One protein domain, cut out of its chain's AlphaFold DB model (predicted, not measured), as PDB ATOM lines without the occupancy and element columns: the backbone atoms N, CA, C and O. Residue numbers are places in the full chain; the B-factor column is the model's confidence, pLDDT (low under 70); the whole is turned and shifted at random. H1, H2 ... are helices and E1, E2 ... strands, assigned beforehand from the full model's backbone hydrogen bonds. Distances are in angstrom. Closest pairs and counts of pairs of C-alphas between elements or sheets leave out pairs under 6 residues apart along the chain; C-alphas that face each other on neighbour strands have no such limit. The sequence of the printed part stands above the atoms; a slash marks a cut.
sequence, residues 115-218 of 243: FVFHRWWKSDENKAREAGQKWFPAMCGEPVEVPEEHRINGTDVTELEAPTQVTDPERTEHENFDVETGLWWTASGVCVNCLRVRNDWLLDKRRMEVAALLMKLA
ATOM      1  N   PHE A 115     -44.423  58.868  32.289       75.69
ATOM      2  CA  PHE A 115     -45.303  58.235  31.305       75.69
ATOM      3  C   PHE A 115     -45.050  56.725  31.132       75.69
ATOM      4  O   PHE A 115     -45.526  56.117  30.171       75.69
ATOM      5  N   VAL A 116     -44.282  56.091  32.025       79.56
ATOM      6  CA  VAL A 116     -44.007  54.645  31.946       79.56
ATOM      7  C   VAL A 116     -45.085  53.805  32.623       79.56
ATOM      8  O   VAL A 116     -45.638  54.158  33.661       79.56
ATOM      9  N   PHE A 117     -45.315  52.610  32.085       80.88
ATOM     10  CA  PHE A 117     -46.147  51.602  32.727       80.88
ATOM     11  C   PHE A 117     -45.318  50.767  33.704       80.88
ATOM     12  O   PHE A 117     -44.297  50.166  33.342       80.88
ATOM     13  N   HIS A 118     -45.782  50.684  34.948       84.31
ATOM     14  CA  HIS A 118     -45.189  49.830  35.970       84.31
ATOM     15  C   HIS A 118     -45.771  48.417  35.907       84.31
ATOM     16  O   HIS A 118     -46.970  48.230  35.727       84.31
ATOM     17  N   ARG A 119     -44.913  47.404  36.070       82.81
ATOM     18  CA  ARG A 119     -45.326  46.001  36.226       82.81
ATOM     19  C   ARG A 119     -45.259  45.602  37.693       82.81
ATOM     20  O   ARG A 119     -44.362  46.051  38.408       82.81
ATOM     21  N   TRP A 120     -46.156  44.724  38.118       83.56
ATOM     22  CA  TRP A 120     -46.234  44.214  39.485       83.56
ATOM     23  C   TRP A 120     -46.536  42.718  39.509       83.56
ATOM     24  O   TRP A 120     -46.972  42.140  38.513       83.56
ATOM     25  N   TRP A 121     -46.299  42.083  40.655       82.38
ATOM     26  CA  TRP A 121     -46.701  40.699  40.877       82.38
ATOM     27  C   TRP A 121     -48.183  40.642  41.237       82.38
ATOM     28  O   TRP A 121     -48.631  41.344  42.145       82.38
ATOM     29  N   LYS A 122     -48.952  39.763  40.585       81.25
ATOM     30  CA  LYS A 122     -50.379  39.589  40.905       81.25
ATOM     31  C   LYS A 122     -50.599  39.151  42.355       81.25
ATOM     32  O   LYS A 122     -51.578  39.544  42.976       81.25
ATOM     33  N   SER A 123     -49.654  38.399  42.920       81.31
ATOM     34  CA  SER A 123     -49.665  38.031  44.337       81.31
ATOM     35  C   SER A 123     -49.647  39.240  45.271       81.31
ATOM     36  O   SER A 123     -50.276  39.191  46.320       81.31
ATOM     37  N   ASP A 124     -48.934  40.308  44.908       83.94
ATOM     38  CA  ASP A 124     -48.836  41.509  45.740       83.94
ATOM     39  C   ASP A 124     -50.103  42.362  45.615       83.94
ATOM     40  O   ASP A 124     -50.599  42.858  46.624       83.94
ATOM     41  N   GLU A 125     -50.691  42.436  44.416       85.44
ATOM     42  CA  GLU A 125     -52.013  43.044  44.208       85.44
ATOM     43  C   GLU A 125     -53.096  42.312  45.015       85.44
ATOM     44  O   GLU A 125     -53.877  42.948  45.720       85.44
ATOM     45  N   ASN A 126     -53.135  40.976  44.946       85.06
ATOM     46  CA  ASN A 126     -54.122  40.174  45.670       85.06
ATOM     47  C   ASN A 126     -53.978  40.358  47.186       85.06
ATOM     48  O   ASN A 126     -54.974  40.618  47.853       85.06
ATOM     49  N   LYS A 127     -52.748  40.329  47.721       85.44
ATOM     50  CA  LYS A 127     -52.489  40.607  49.145       85.44
ATOM     51  C   LYS A 127     -52.955  41.999  49.558       85.44
ATOM     52  O   LYS A 127     -53.558  42.148  50.616       85.44
ATOM     53  N   ALA A 128     -52.678  43.017  48.744       87.38
ATOM     54  CA  ALA A 128     -53.108  44.381  49.025       87.38
ATOM     55  C   ALA A 128     -54.637  44.500  49.018       87.38
ATOM     56  O   ALA A 128     -55.212  45.098  49.926       87.38
ATOM     57  N   ARG A 129     -55.298  43.860  48.047       86.94
ATOM     58  CA  ARG A 129     -56.760  43.801  47.947       86.94
ATOM     59  C   ARG A 129     -57.387  43.088  49.145       86.94
ATOM     60  O   ARG A 129     -58.303  43.630  49.753       86.94
ATOM     61  N   GLU A 130     -56.873  41.919  49.515       89.75
ATOM     62  CA  GLU A 130     -57.310  41.153  50.692       89.75
ATOM     63  C   GLU A 130     -57.120  41.944  51.993       89.75
ATOM     64  O   GLU A 130     -57.970  41.903  52.880       89.75
ATOM     65  N   ALA A 131     -56.038  42.719  52.091       90.44
ATOM     66  CA  ALA A 131     -55.760  43.599  53.221       90.44
ATOM     67  C   ALA A 131     -56.547  44.928  53.193       90.44
ATOM     68  O   ALA A 131     -56.363  45.756  54.087       90.44
ATOM     69  N   GLY A 132     -57.391  45.169  52.180       90.31
ATOM     70  CA  GLY A 132     -58.140  46.419  52.019       90.31
ATOM     71  C   GLY A 132     -57.257  47.650  51.772       90.31
ATOM     72  O   GLY A 132     -57.659  48.777  52.067       90.31
ATOM     73  N   GLN A 133     -56.035  47.456  51.272       88.88
ATOM     74  CA  GLN A 133     -55.110  48.536  50.947       88.88
ATOM     75  C   GLN A 133     -55.506  49.201  49.626       88.88
ATOM     76  O   GLN A 133     -55.969  48.549  48.695       88.88
ATOM     77  N   LYS A 134     -55.293  50.519  49.534       89.75
ATOM     78  CA  LYS A 134     -55.514  51.291  48.298       89.75
ATOM     79  C   LYS A 134     -54.315  51.279  47.355       89.75
ATOM     80  O   LYS A 134     -54.464  51.556  46.174       89.75
ATOM     81  N   TRP A 135     -53.139  50.972  47.890       86.94
ATOM     82  CA  TRP A 135     -51.864  51.079  47.196       86.94
ATOM     83  C   TRP A 135     -51.006  49.865  47.496       86.94
ATOM     84  O   TRP A 135     -51.059  49.324  48.602       86.94
ATOM     85  N   PHE A 136     -50.182  49.478  46.534       85.88
ATOM     86  CA  PHE A 136     -49.221  48.395  46.683       85.88
ATOM     87  C   PHE A 136     -47.991  48.651  45.802       85.88
ATOM     88  O   PHE A 136     -48.067  49.427  44.848       85.88
ATOM     89  N   PRO A 137     -46.829  48.061  46.120       84.56
ATOM     90  CA  PRO A 137     -45.614  48.321  45.363       84.56
ATOM     91  C   PRO A 137     -45.585  47.542  44.040       84.56
ATOM     92  O   PRO A 137     -45.795  46.329  44.005       84.56
ATOM     93  N   ALA A 138     -45.212  48.220  42.957       87.44
ATOM     94  CA  ALA A 138     -44.761  47.606  41.716       87.44
ATOM     95  C   ALA A 138     -43.432  46.849  41.899       87.44
ATOM     96  O   ALA A 138     -42.758  46.973  42.921       87.44
ATOM     97  N   MET A 139     -42.989  46.114  40.870       85.50
ATOM     98  CA  MET A 139     -41.696  45.406  40.875       85.50
ATOM     99  C   MET A 139     -40.515  46.344  41.157       85.50
ATOM    100  O   MET A 139     -39.589  45.961  41.862       85.50
ATOM    101  N   CYS A 140     -40.550  47.576  40.642       81.50
ATOM    102  CA  CYS A 140     -39.538  48.600  40.917       81.50
ATOM    103  C   CYS A 140     -39.744  49.334  42.255       81.50
ATOM    104  O   CYS A 140     -39.030  50.289  42.545       81.50
ATOM    105  N   GLY A 141     -40.753  48.937  43.035       80.56
ATOM    106  CA  GLY A 141     -41.147  49.538  44.305       80.56
ATOM    107  C   GLY A 141     -42.108  50.727  44.202       80.56
ATOM    108  O   GLY A 141     -42.431  51.287  45.249       80.56
ATOM    109  N   GLU A 142     -42.485  51.187  43.000       83.31
ATOM    110  CA  GLU A 142     -43.373  52.360  42.802       83.31
ATOM    111  C   GLU A 142     -44.757  52.082  43.390       83.31
ATOM    112  O   GLU A 142     -45.244  50.969  43.185       83.31
ATOM    113  N   PRO A 143     -45.390  52.999  44.146       84.00
ATOM    114  CA  PRO A 143     -46.721  52.744  44.656       84.00
ATOM    115  C   PRO A 143     -47.706  52.837  43.489       84.00
ATOM    116  O   PRO A 143     -47.758  53.833  42.776       84.00
ATOM    117  N   VAL A 144     -48.485  51.781  43.296       86.25
ATOM    118  CA  VAL A 144     -49.533  51.704  42.278       86.25
ATOM    119  C   VAL A 144     -50.869  51.537  42.985       86.25
ATOM    120  O   VAL A 144     -50.957  50.836  43.999       86.25
ATOM    121  N   GLU A 145     -51.902  52.203  42.476       88.75
ATOM    122  CA  GLU A 145     -53.264  52.041  42.981       88.75
ATOM    123  C   GLU A 145     -53.743  50.610  42.746       88.75
ATOM    124  O   GLU A 145     -53.542  50.039  41.672       88.75
ATOM    125  N   VAL A 146     -54.393  50.022  43.750       87.38
ATOM    126  CA  VAL A 146     -55.077  48.739  43.582       87.38
ATOM    127  C   VAL A 146     -56.229  48.960  42.597       87.38
ATOM    128  O   VAL A 146     -57.145  49.718  42.919       87.38
ATOM    129  N   PRO A 147     -56.231  48.309  41.416       84.19
ATOM    130  CA  PRO A 147     -57.279  48.533  40.426       84.19
ATOM    131  C   PRO A 147     -58.659  48.180  40.989       84.19
ATOM    132  O   PRO A 147     -58.818  47.127  41.618       84.19
ATOM    133  N   GLU A 148     -59.662  49.025  40.752       75.19
ATOM    134  CA  GLU A 148     -61.029  48.811  41.257       75.19
ATOM    135  C   GLU A 148     -61.647  47.521  40.698       75.19
ATOM    136  O   GLU A 148     -62.257  46.741  41.428       75.19
ATOM    137  N   GLU A 149     -61.414  47.248  39.415       70.19
ATOM    138  CA  GLU A 149     -61.917  46.055  38.746       70.19
ATOM    139  C   GLU A 149     -60.971  44.864  38.910       70.19
ATOM    140  O   GLU A 149     -59.755  44.954  38.698       70.19
ATOM    141  N   HIS A 150     -61.552  43.698  39.201       60.12
ATOM    142  CA  HIS A 150     -60.843  42.425  39.153       60.12
ATOM    143  C   HIS A 150     -60.585  42.060  37.685       60.12
ATOM    144  O   HIS A 150     -61.332  41.309  37.059       60.12
ATOM    145  N   ARG A 151     -59.533  42.632  37.096       58.59
ATOM    146  CA  ARG A 151     -59.135  42.282  35.732       58.59
ATOM    147  C   ARG A 151     -58.724  40.810  35.685       58.59
ATOM    148  O   ARG A 151     -57.988  40.342  36.563       58.59
ATOM    149  N   ILE A 152     -59.202  40.107  34.656       52.41
ATOM    150  CA  ILE A 152     -58.743  38.767  34.265       52.41
ATOM    151  C   ILE A 152     -57.215  38.820  34.187       52.41
ATOM    152  O   ILE A 152     -56.673  39.826  33.720       52.41
ATOM    153  N   ASN A 153     -56.532  37.784  34.690       50.09
ATOM    154  CA  ASN A 153     -55.076  37.690  34.615       50.09
ATOM    155  C   ASN A 153     -54.616  38.114  33.217       50.09
ATOM    156  O   ASN A 153     -55.051  37.534  32.221       50.09
ATOM    157  N   GLY A 154     -53.757  39.133  33.149       49.12
ATOM    158  CA  GLY A 154     -52.984  39.354  31.936       49.12
ATOM    159  C   GLY A 154     -52.224  38.069  31.617       49.12
ATOM    160  O   GLY A 154     -51.892  37.301  32.523       49.12
ATOM    161  N   THR A 155     -51.990  37.813  30.336       42.31
ATOM    162  CA  THR A 155     -51.158  36.696  29.891       42.31
ATOM    163  C   THR A 155     -49.838  36.705  30.657       42.31
ATOM    164  O   THR A 155     -49.207  37.759  30.788       42.31
ATOM    165  N   ASP A 156     -49.416  35.538  31.158       41.62
ATOM    166  CA  ASP A 156     -48.044  35.371  31.624       41.62
ATOM    167  C   ASP A 156     -47.134  35.861  30.513       41.62
ATOM    168  O   ASP A 156     -47.266  35.469  29.348       41.62
ATOM    169  N   VAL A 157     -46.239  36.773  30.861       41.97
ATOM    170  CA  VAL A 157     -45.349  37.336  29.870       41.97
ATOM    171  C   VAL A 157     -44.336  36.265  29.489       41.97
ATOM    172  O   VAL A 157     -43.337  36.063  30.184       41.97
ATOM    173  N   THR A 158     -44.633  35.567  28.395       42.84
ATOM    174  CA  THR A 158     -43.785  34.542  27.788       42.84
ATOM    175  C   THR A 158     -42.455  35.146  27.317       42.84
ATOM    176  O   THR A 158     -42.291  36.367  27.232       42.84
ATOM    177  N   GLU A 159     -41.474  34.293  27.011       44.19
ATOM    178  CA  GLU A 159     -40.161  34.698  26.478       44.19
ATOM    179  C   GLU A 159     -40.248  35.526  25.177       44.19
ATOM    180  O   GLU A 159     -39.276  36.180  24.805       44.19
ATOM    181  N   LEU A 160     -41.420  35.563  24.530       41.28
ATOM    182  CA  LEU A 160     -41.721  36.379  23.350       41.28
ATOM    183  C   LEU A 160     -41.888  37.884  23.629       41.28
ATOM    184  O   LEU A 160     -41.902  38.655  22.679       41.28
ATOM    185  N   GLU A 161     -41.946  38.321  24.893       42.41
ATOM    186  CA  GLU A 161     -41.694  39.726  25.267       42.41
ATOM    187  C   GLU A 161     -40.359  39.864  26.021       42.41
ATOM    188  O   GLU A 161     -40.252  40.530  27.064       42.41
ATOM    189  N   ALA A 162     -39.297  39.226  25.522       38.34
ATOM    190  CA  ALA A 162     -38.013  39.915  25.566       38.34
ATOM    191  C   ALA A 162     -38.226  41.296  24.916       38.34
ATOM    192  O   ALA A 162     -39.056  41.392  24.011       38.34
ATOM    193  N   PRO A 163     -37.550  42.374  25.347       41.16
ATOM    194  CA  PRO A 163     -37.600  43.632  24.622       41.16
ATOM    195  C   PRO A 163     -36.899  43.423  23.272       41.16
ATOM    196  O   PRO A 163     -35.766  43.846  23.069       41.16
ATOM    197  N   THR A 164     -37.554  42.733  22.332       41.53
ATOM    198  CA  THR A 164     -37.385  43.005  20.916       41.53
ATOM    199  C   THR A 164     -37.531  44.505  20.830       41.53
ATOM    200  O   THR A 164     -38.529  45.036  21.331       41.53
ATOM    201  N   GLN A 165     -36.477  45.166  20.345       44.62
ATOM    202  CA  GLN A 165     -36.452  46.606  20.134       44.62
ATOM    203  C   GLN A 165     -37.844  47.017  19.684       44.62
ATOM    204  O   GLN A 165     -38.357  46.450  18.723       44.62
ATOM    205  N   VAL A 166     -38.512  47.856  20.473       52.09
ATOM    206  CA  VAL A 166     -39.849  48.323  20.126       52.09
ATOM    207  C   VAL A 166     -39.681  48.984  18.763       52.09
ATOM    208  O   VAL A 166     -39.030  50.011  18.681       52.09
ATOM    209  N   THR A 167     -40.124  48.333  17.687       53.94
ATOM    210  CA  THR A 167     -39.983  48.839  16.310       53.94
ATOM    211  C   THR A 167     -41.244  49.552  15.846       53.94
ATOM    212  O   THR A 167     -41.370  49.856  14.668       53.94
ATOM    213  N   ASP A 168     -42.208  49.731  16.747       54.47
ATOM    214  CA  ASP A 168     -43.474  50.397  16.480       54.47
ATOM    215  C   ASP A 168     -43.245  51.917  16.404       54.47
ATOM    216  O   ASP A 168     -42.927  52.514  17.440       54.47
ATOM    217  N   PRO A 169     -43.402  52.544  15.219       58.28
ATOM    218  CA  PRO A 169     -43.185  53.975  15.032       58.28
ATOM    219  C   PRO A 169     -44.024  54.840  15.977       58.28
ATOM    220  O   PRO A 169     -43.508  55.816  16.515       58.28
ATOM    221  N   GLU A 170     -45.262  54.444  16.305       56.94
ATOM    222  CA  GLU A 170     -46.099  55.193  17.259       56.94
ATOM    223  C   GLU A 170     -45.516  55.196  18.686       56.94
ATOM    224  O   GLU A 170     -45.844  56.050  19.513       56.94
ATOM    225  N   ARG A 171     -44.619  54.255  18.999       53.28
ATOM    226  CA  ARG A 171     -43.953  54.143  20.304       53.28
ATOM    227  C   ARG A 171     -42.526  54.686  20.298       53.28
ATOM    228  O   ARG A 171     -42.027  55.029  21.367       53.28
ATOM    229  N   THR A 172     -41.874  54.759  19.135       58.00
ATOM    230  CA  THR A 172     -40.487  55.237  18.994       58.00
ATOM    231  C   THR A 172     -40.351  56.655  18.457       58.00
ATOM    232  O   THR A 172     -39.320  57.274  18.695       58.00
ATOM    233  N   GLU A 173     -41.344  57.173  17.732       63.47
ATOM    234  CA  GLU A 173     -41.286  58.493  17.081       63.47
ATOM    235  C   GLU A 173     -41.987  59.598  17.889       63.47
ATOM    236  O   GLU A 173     -41.974  60.762  17.491       63.47
ATOM    237  N   HIS A 174     -42.566  59.256  19.045       61.16
ATOM    238  CA  HIS A 174     -43.265  60.201  19.913       61.16
ATOM    239  C   HIS A 174     -42.590  60.326  21.283       61.16
ATOM    240  O   HIS A 174     -42.474  59.360  22.047       61.16
ATOM    241  N   GLU A 175     -42.203  61.556  21.616       71.88
ATOM    242  CA  GLU A 175     -41.725  61.952  22.936       71.88
ATOM    243  C   GLU A 175     -42.727  62.914  23.590       71.88
ATOM    244  O   GLU A 175     -43.235  63.842  22.962       71.88
ATOM    245  N   ASN A 176     -43.001  62.696  24.870       73.56
ATOM    246  CA  ASN A 176     -43.764  63.590  25.720       73.56
ATOM    247  C   ASN A 176     -42.811  64.578  26.396       73.56
ATOM    248  O   ASN A 176     -41.863  64.176  27.076       73.56
ATOM    249  N   PHE A 177     -43.095  65.866  26.234       78.62
ATOM    250  CA  PHE A 177     -42.414  66.926  26.966       78.62
ATOM    251  C   PHE A 177     -43.011  67.053  28.367       78.62
ATOM    252  O   PHE A 177     -44.191  67.370  28.529       78.62
ATOM    253  N   ASP A 178     -42.188  66.816  29.379       78.62
ATOM    254  CA  ASP A 178     -42.524  67.120  30.760       78.62
ATOM    255  C   ASP A 178     -42.219  68.598  31.035       78.62
ATOM    256  O   ASP A 178     -41.062  69.012  31.121       78.62
ATOM    257  N   VAL A 179     -43.279  69.398  31.158       78.56
ATOM    258  CA  VAL A 179     -43.196  70.851  31.366       78.56
ATOM    259  C   VAL A 179     -42.569  71.203  32.719       78.56
ATOM    260  O   VAL A 179     -41.956  72.262  32.843       78.56
ATOM    261  N   GLU A 180     -42.696  70.338  33.729       76.69
ATOM    262  CA  GLU A 180     -42.177  70.603  35.073       76.69
ATOM    263  C   GLU A 180     -40.659  70.430  35.135       76.69
ATOM    264  O   GLU A 180     -39.967  71.224  35.776       76.69
ATOM    265  N   THR A 181     -40.126  69.421  34.442       74.75
ATOM    266  CA  THR A 181     -38.683  69.125  34.437       74.75
ATOM    267  C   THR A 181     -37.945  69.666  33.211       74.75
ATOM    268  O   THR A 181     -36.718  69.777  33.234       74.75
ATOM    269  N   GLY A 182     -38.664  70.022  32.143       80.44
ATOM    270  CA  GLY A 182     -38.098  70.428  30.856       80.44
ATOM    271  C   GLY A 182     -37.475  69.273  30.062       80.44
ATOM    272  O   GLY A 182     -36.709  69.521  29.128       80.44
ATOM    273  N   LEU A 183     -37.756  68.024  30.446       79.38
ATOM    274  CA  LEU A 183     -37.198  66.821  29.834       79.38
ATOM    275  C   LEU A 183     -38.166  66.204  28.821       79.38
ATOM    276  O   LEU A 183     -39.385  66.329  28.931       79.38
ATOM    277  N   TRP A 184     -37.597  65.513  27.836       78.56
ATOM    278  CA  TRP A 184     -38.337  64.751  26.837       78.56
ATOM    279  C   TRP A 184     -38.263  63.268  27.169       78.56
ATOM    280  O   TRP A 184     -37.204  62.743  27.519       78.56
ATOM    281  N   TRP A 185     -39.404  62.599  27.079       77.31
ATOM    282  CA  TRP A 185     -39.564  61.221  27.509       77.31
ATOM    283  C   TRP A 185     -40.297  60.410  26.452       77.31
ATOM    284  O   TRP A 185     -41.278  60.879  25.896       77.31
ATOM    285  N   THR A 186     -39.912  59.161  26.217       70.50
ATOM    286  CA  THR A 186     -40.660  58.279  25.304       70.50
ATOM    287  C   THR A 186     -42.123  58.146  25.744       70.50
ATOM    288  O   THR A 186     -42.376  57.861  26.921       70.50
ATOM    289  N   ALA A 187     -43.067  58.311  24.809       61.50
ATOM    290  CA  ALA A 187     -44.493  58.449  25.113       61.50
ATOM    291  C   ALA A 187     -45.165  57.185  25.671       61.50
ATOM    292  O   ALA A 187     -46.172  57.273  26.371       61.50
ATOM    293  N   SER A 188     -44.613  56.002  25.388       60.66
ATOM    294  CA  SER A 188     -45.069  54.750  25.988       60.66
ATOM    295  C   SER A 188     -43.908  53.777  26.159       60.66
ATOM    296  O   SER A 188     -43.168  53.478  25.225       60.66
ATOM    297  N   GLY A 189     -43.730  53.272  27.376       67.31
ATOM    298  CA  GLY A 189     -42.658  52.335  27.683       67.31
ATOM    299  C   GLY A 189     -42.936  51.557  28.957       67.31
ATOM    300  O   GLY A 189     -43.687  51.997  29.826       67.31
ATOM    301  N   VAL A 190     -42.337  50.375  29.077       73.31
ATOM    302  CA  VAL A 190     -42.318  49.648  30.350       73.31
ATOM    303  C   VAL A 190     -41.233  50.269  31.224       73.31
ATOM    304  O   VAL A 190     -40.122  50.499  30.750       73.31
ATOM    305  N   CYS A 191     -41.527  50.507  32.502       79.81
ATOM    306  CA  CYS A 191     -40.542  50.994  33.463       79.81
ATOM    307  C   CYS A 191     -39.263  50.134  33.409       79.81
ATOM    308  O   CYS A 191     -39.297  48.931  33.691       79.81
ATOM    309  N   VAL A 192     -38.122  50.754  33.088       79.88
ATOM    310  CA  VAL A 192     -36.825  50.063  32.950       79.88
ATOM    311  C   VAL A 192     -36.414  49.332  34.229       79.88
ATOM    312  O   VAL A 192     -35.837  48.248  34.173       79.88
ATOM    313  N   ASN A 193     -36.791  49.865  35.393       82.50
ATOM    314  CA  ASN A 193     -36.524  49.230  36.681       82.50
ATOM    315  C   ASN A 193     -37.401  47.988  36.898       82.50
ATOM    316  O   ASN A 193     -36.909  46.982  37.403       82.50
ATOM    317  N   CYS A 194     -38.668  48.009  36.462       81.69
ATOM    318  CA  CYS A 194     -39.514  46.811  36.454       81.69
ATOM    319  C   CYS A 194     -38.944  45.738  35.514       81.69
ATOM    320  O   CYS A 194     -38.922  44.563  35.878       81.69
ATOM    321  N   LEU A 195     -38.456  46.129  34.328       82.38
ATOM    322  CA  LEU A 195     -37.807  45.205  33.390       82.38
ATOM    323  C   LEU A 195     -36.550  44.576  33.993       82.38
ATOM    324  O   LEU A 195     -36.382  43.363  33.908       82.38
ATOM    325  N   ARG A 196     -35.702  45.375  34.649       83.31
ATOM    326  CA  ARG A 196     -34.508  44.891  35.349       83.31
ATOM    327  C   ARG A 196     -34.862  43.846  36.405       83.31
ATOM    328  O   ARG A 196     -34.347  42.736  36.343       83.31
ATOM    329  N   VAL A 197     -35.780  44.167  37.321       81.69
ATOM    330  CA  VAL A 197     -36.206  43.241  38.388       81.69
ATOM    331  C   VAL A 197     -36.778  41.943  37.804       81.69
ATOM    332  O   VAL A 197     -36.480  40.858  38.303       81.69
ATOM    333  N   ARG A 198     -37.554  42.027  36.714       81.81
ATOM    334  CA  ARG A 198     -38.057  40.844  35.999       81.81
ATOM    335  C   ARG A 198     -36.925  40.013  35.395       81.81
ATOM    336  O   ARG A 198     -36.949  38.793  35.531       81.81
ATOM    337  N   ASN A 199     -35.958  40.644  34.736       80.94
ATOM    338  CA  ASN A 199     -34.827  39.951  34.121       80.94
ATOM    339  C   ASN A 199     -33.956  39.255  35.171       80.94
ATOM    340  O   ASN A 199     -33.602  38.095  34.980       80.94
ATOM    341  N   ASP A 200     -33.690  39.920  36.297       81.31
ATOM    342  CA  ASP A 200     -32.969  39.335  37.431       81.31
ATOM    343  C   ASP A 200     -33.718  38.098  37.968       81.31
ATOM    344  O   ASP A 200     -33.126  37.040  38.186       81.31
ATOM    345  N   TRP A 201     -35.046  38.186  38.106       82.44
ATOM    346  CA  TRP A 201     -35.885  37.055  38.516       82.44
ATOM    347  C   TRP A 201     -35.875  35.895  37.505       82.44
ATOM    348  O   TRP A 201     -35.744  34.739  37.910       82.44
ATOM    349  N   LEU A 202     -35.987  36.184  36.203       80.75
ATOM    350  CA  LEU A 202     -35.940  35.178  35.132       80.75
ATOM    351  C   LEU A 202     -34.584  34.471  35.089       80.75
ATOM    352  O   LEU A 202     -34.524  33.251  34.945       80.75
ATOM    353  N   LEU A 203     -33.496  35.228  35.236       81.31
ATOM    354  CA  LEU A 203     -32.149  34.676  35.283       81.31
ATOM    355  C   LEU A 203     -31.988  33.723  36.469       81.31
ATOM    356  O   LEU A 203     -31.456  32.626  36.306       81.31
ATOM    357  N   ASP A 204     -32.491  34.097  37.643       82.50
ATOM    358  CA  ASP A 204     -32.446  33.232  38.820       82.50
ATOM    359  C   ASP A 204     -33.297  31.970  38.650       82.50
ATOM    360  O   ASP A 204     -32.852  30.883  39.018       82.50
ATOM    361  N   LYS A 205     -34.481  32.072  38.034       82.75
ATOM    362  CA  LYS A 205     -35.297  30.899  37.682       82.75
ATOM    363  C   LYS A 205     -34.545  29.940  36.764       82.75
ATOM    364  O   LYS A 205     -34.451  28.757  37.083       82.75
ATOM    365  N   ARG A 206     -33.924  30.453  35.701       82.69
ATOM    366  CA  ARG A 206     -33.105  29.652  34.777       82.69
ATOM    367  C   ARG A 206     -31.907  29.016  35.476       82.69
ATOM    368  O   ARG A 206     -31.617  27.846  35.253       82.69
ATOM    369  N   ARG A 207     -31.233  29.744  36.373       88.06
ATOM    370  CA  ARG A 207     -30.148  29.189  37.201       88.06
ATOM    371  C   ARG A 207     -30.638  28.033  38.072       88.06
ATOM    372  O   ARG A 207     -29.953  27.020  38.157       88.06
ATOM    373  N   MET A 208     -31.816  28.155  38.686       87.06
ATOM    374  CA  MET A 208     -32.418  27.073  39.474       87.06
ATOM    375  C   MET A 208     -32.797  25.864  38.612       87.06
ATOM    376  O   MET A 208     -32.579  24.731  39.032       87.06
ATOM    377  N   GLU A 209     -33.340  26.086  37.416       88.56
ATOM    378  CA  GLU A 209     -33.668  25.020  36.463       88.56
ATOM    379  C   GLU A 209     -32.413  24.272  36.008       88.56
ATOM    380  O   GLU A 209     -32.377  23.042  36.074       88.56
ATOM    381  N   VAL A 210     -31.356  24.999  35.637       89.88
ATOM    382  CA  VAL A 210     -30.050  24.416  35.302       89.88
ATOM    383  C   VAL A 210     -29.484  23.648  36.495       89.88
ATOM    384  O   VAL A 210     -29.085  22.500  36.335       89.88
ATOM    385  N   ALA A 211     -29.513  24.212  37.706       90.69
ATOM    386  CA  ALA A 211     -29.055  23.519  38.910       90.69
ATOM    387  C   ALA A 211     -29.841  22.221  39.172       90.69
ATOM    388  O   ALA A 211     -29.251  21.197  39.515       90.69
ATOM    389  N   ALA A 212     -31.161  22.226  38.969       91.94
ATOM    390  CA  ALA A 212     -31.994  21.034  39.098       91.94
ATOM    391  C   ALA A 212     -31.662  19.970  38.040       91.94
ATOM    392  O   ALA A 212     -31.630  18.780  38.359       91.94
ATOM    393  N   LEU A 213     -31.389  20.378  36.797       90.44
ATOM    394  CA  LEU A 213     -30.934  19.474  35.739       90.44
ATOM    395  C   LEU A 213     -29.562  18.875  36.062       90.44
ATOM    396  O   LEU A 213     -29.392  17.667  35.929       90.44
ATOM    397  N   LEU A 214     -28.621  19.686  36.553       89.75
ATOM    398  CA  LEU A 214     -27.298  19.223  36.976       89.75
ATOM    399  C   LEU A 214     -27.385  18.230  38.142       89.75
ATOM    400  O   LEU A 214     -26.704  17.211  38.120       89.75
ATOM    401  N   MET A 215     -28.262  18.466  39.122       91.69
ATOM    402  CA  MET A 215     -28.496  17.515  40.217       91.69
ATOM    403  C   MET A 215     -29.076  16.186  39.724       91.69
ATOM    404  O   MET A 215     -28.623  15.125  40.150       91.69
ATOM    405  N   LYS A 216     -30.053  16.222  38.807       89.81
ATOM    406  CA  LYS A 216     -30.610  15.003  38.197       89.81
ATOM    407  C   LYS A 216     -29.544  14.228  37.432       89.81
ATOM    408  O   LYS A 216     -29.449  13.018  37.584       89.81
ATOM    409  N   LEU A 217     -28.737  14.938  36.652       88.81
ATOM    410  CA  LEU A 217     -27.642  14.360  35.891       88.81
ATOM    411  C   LEU A 217     -26.602  13.704  36.808       88.81
ATOM    412  O   LEU A 217     -26.223  12.560  36.563       88.81
ATOM    413  N   ALA A 218     -26.195  14.391  37.881       89.88
ATOM    414  CA  ALA A 218     -25.279  13.856  38.882       89.88
ATOM    415  C   ALA A 218     -25.827  12.574  39.529       89.88
ATOM    416  O   ALA A 218     -25.087  11.613  39.700       89.88
TER     417      ALA A 218
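Overview. This is residues 115 to 218 of the 243 residues of an uncharacterized protein of Mycolicibacterium fortuitum (UniProt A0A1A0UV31). One long straight helix, H3, makes most of the length, with residues 203 to 218 sticking out as a bare arm; toward its other end lie two small separate two-strand hairpins, E1 with E2 and E3 with E4. Helix H1 sits beside E1, short H2 comes before E3, and a long loop, residues 146 to 168, winds from the first hairpin to H2. The printed part has 104 residues with three named helices and four named strands, in the order H1 E1 E2 H2 E3 E4 H3; both sheets are antiparallel and the class is mixed, helices and strands. The whole is loose, with a radius of gyration of the C-alphas of 17.6 A, and elongated, spanning 60 by 39 by 25 A.

Arrangement. Start at residues 116 to 117, which pair in parallel with residues 189 to 190. Next comes H1, residues 122 to 130; its closest C-alpha to E1, residues 135 to 137, is that of Ala 128, 6.1 A from that of Phe 136. E1 and E2, residues 143 to 145, form a hairpin, antiparallel at 138 degrees; look for N 136 and O 144 at 3.0 A, within hydrogen-bond range. Past the loop, H2, residues 169 to 172, has C-alpha Thr 172 at 7.0 A from that of Thr 186, its closest in E4, residues 183 to 186. E4 and E3, residues 175 to 178, form a hairpin, antiparallel at 144 degrees, with N 176 and O 185 at 2.7 A, within hydrogen-bond range. H3, residues 192 to 218, touches no helix and is apart from E1, E2 and E3, among others. In H1 and H3 every O i to N i+4 pair is within hydrogen-bond range; H2 is too short for such a pair.

Along the chain. Find C-alpha 122 at (-50.379, 39.589, 40.905), where H1 begins and runs 12.1 A. E1 measures 7.1 A, E2 6.8 A, H2 5.0 A, E3 9.4 A and E4 10.3 A from first to last C-alpha. H3 begins at C-alpha 192, (-36.825, 50.063, 32.950), and runs 38.5 A to C-alpha 218 at (-25.279, 13.856, 38.882).

Size, cuts and confidence. The two C-alphas farthest apart are those of Val 179 and Ala 218, at 60.2 A. Without residues 203 to 218, which stand free, the body spans 41 by 35 by 24 A. The printed part has no cut; the link from E2 to H2, 23 residues, is long, and the other links are tight. Mean pLDDT of the printed part is 74.6; look for values under 70 at residues 150 to 174 and 187 to 189.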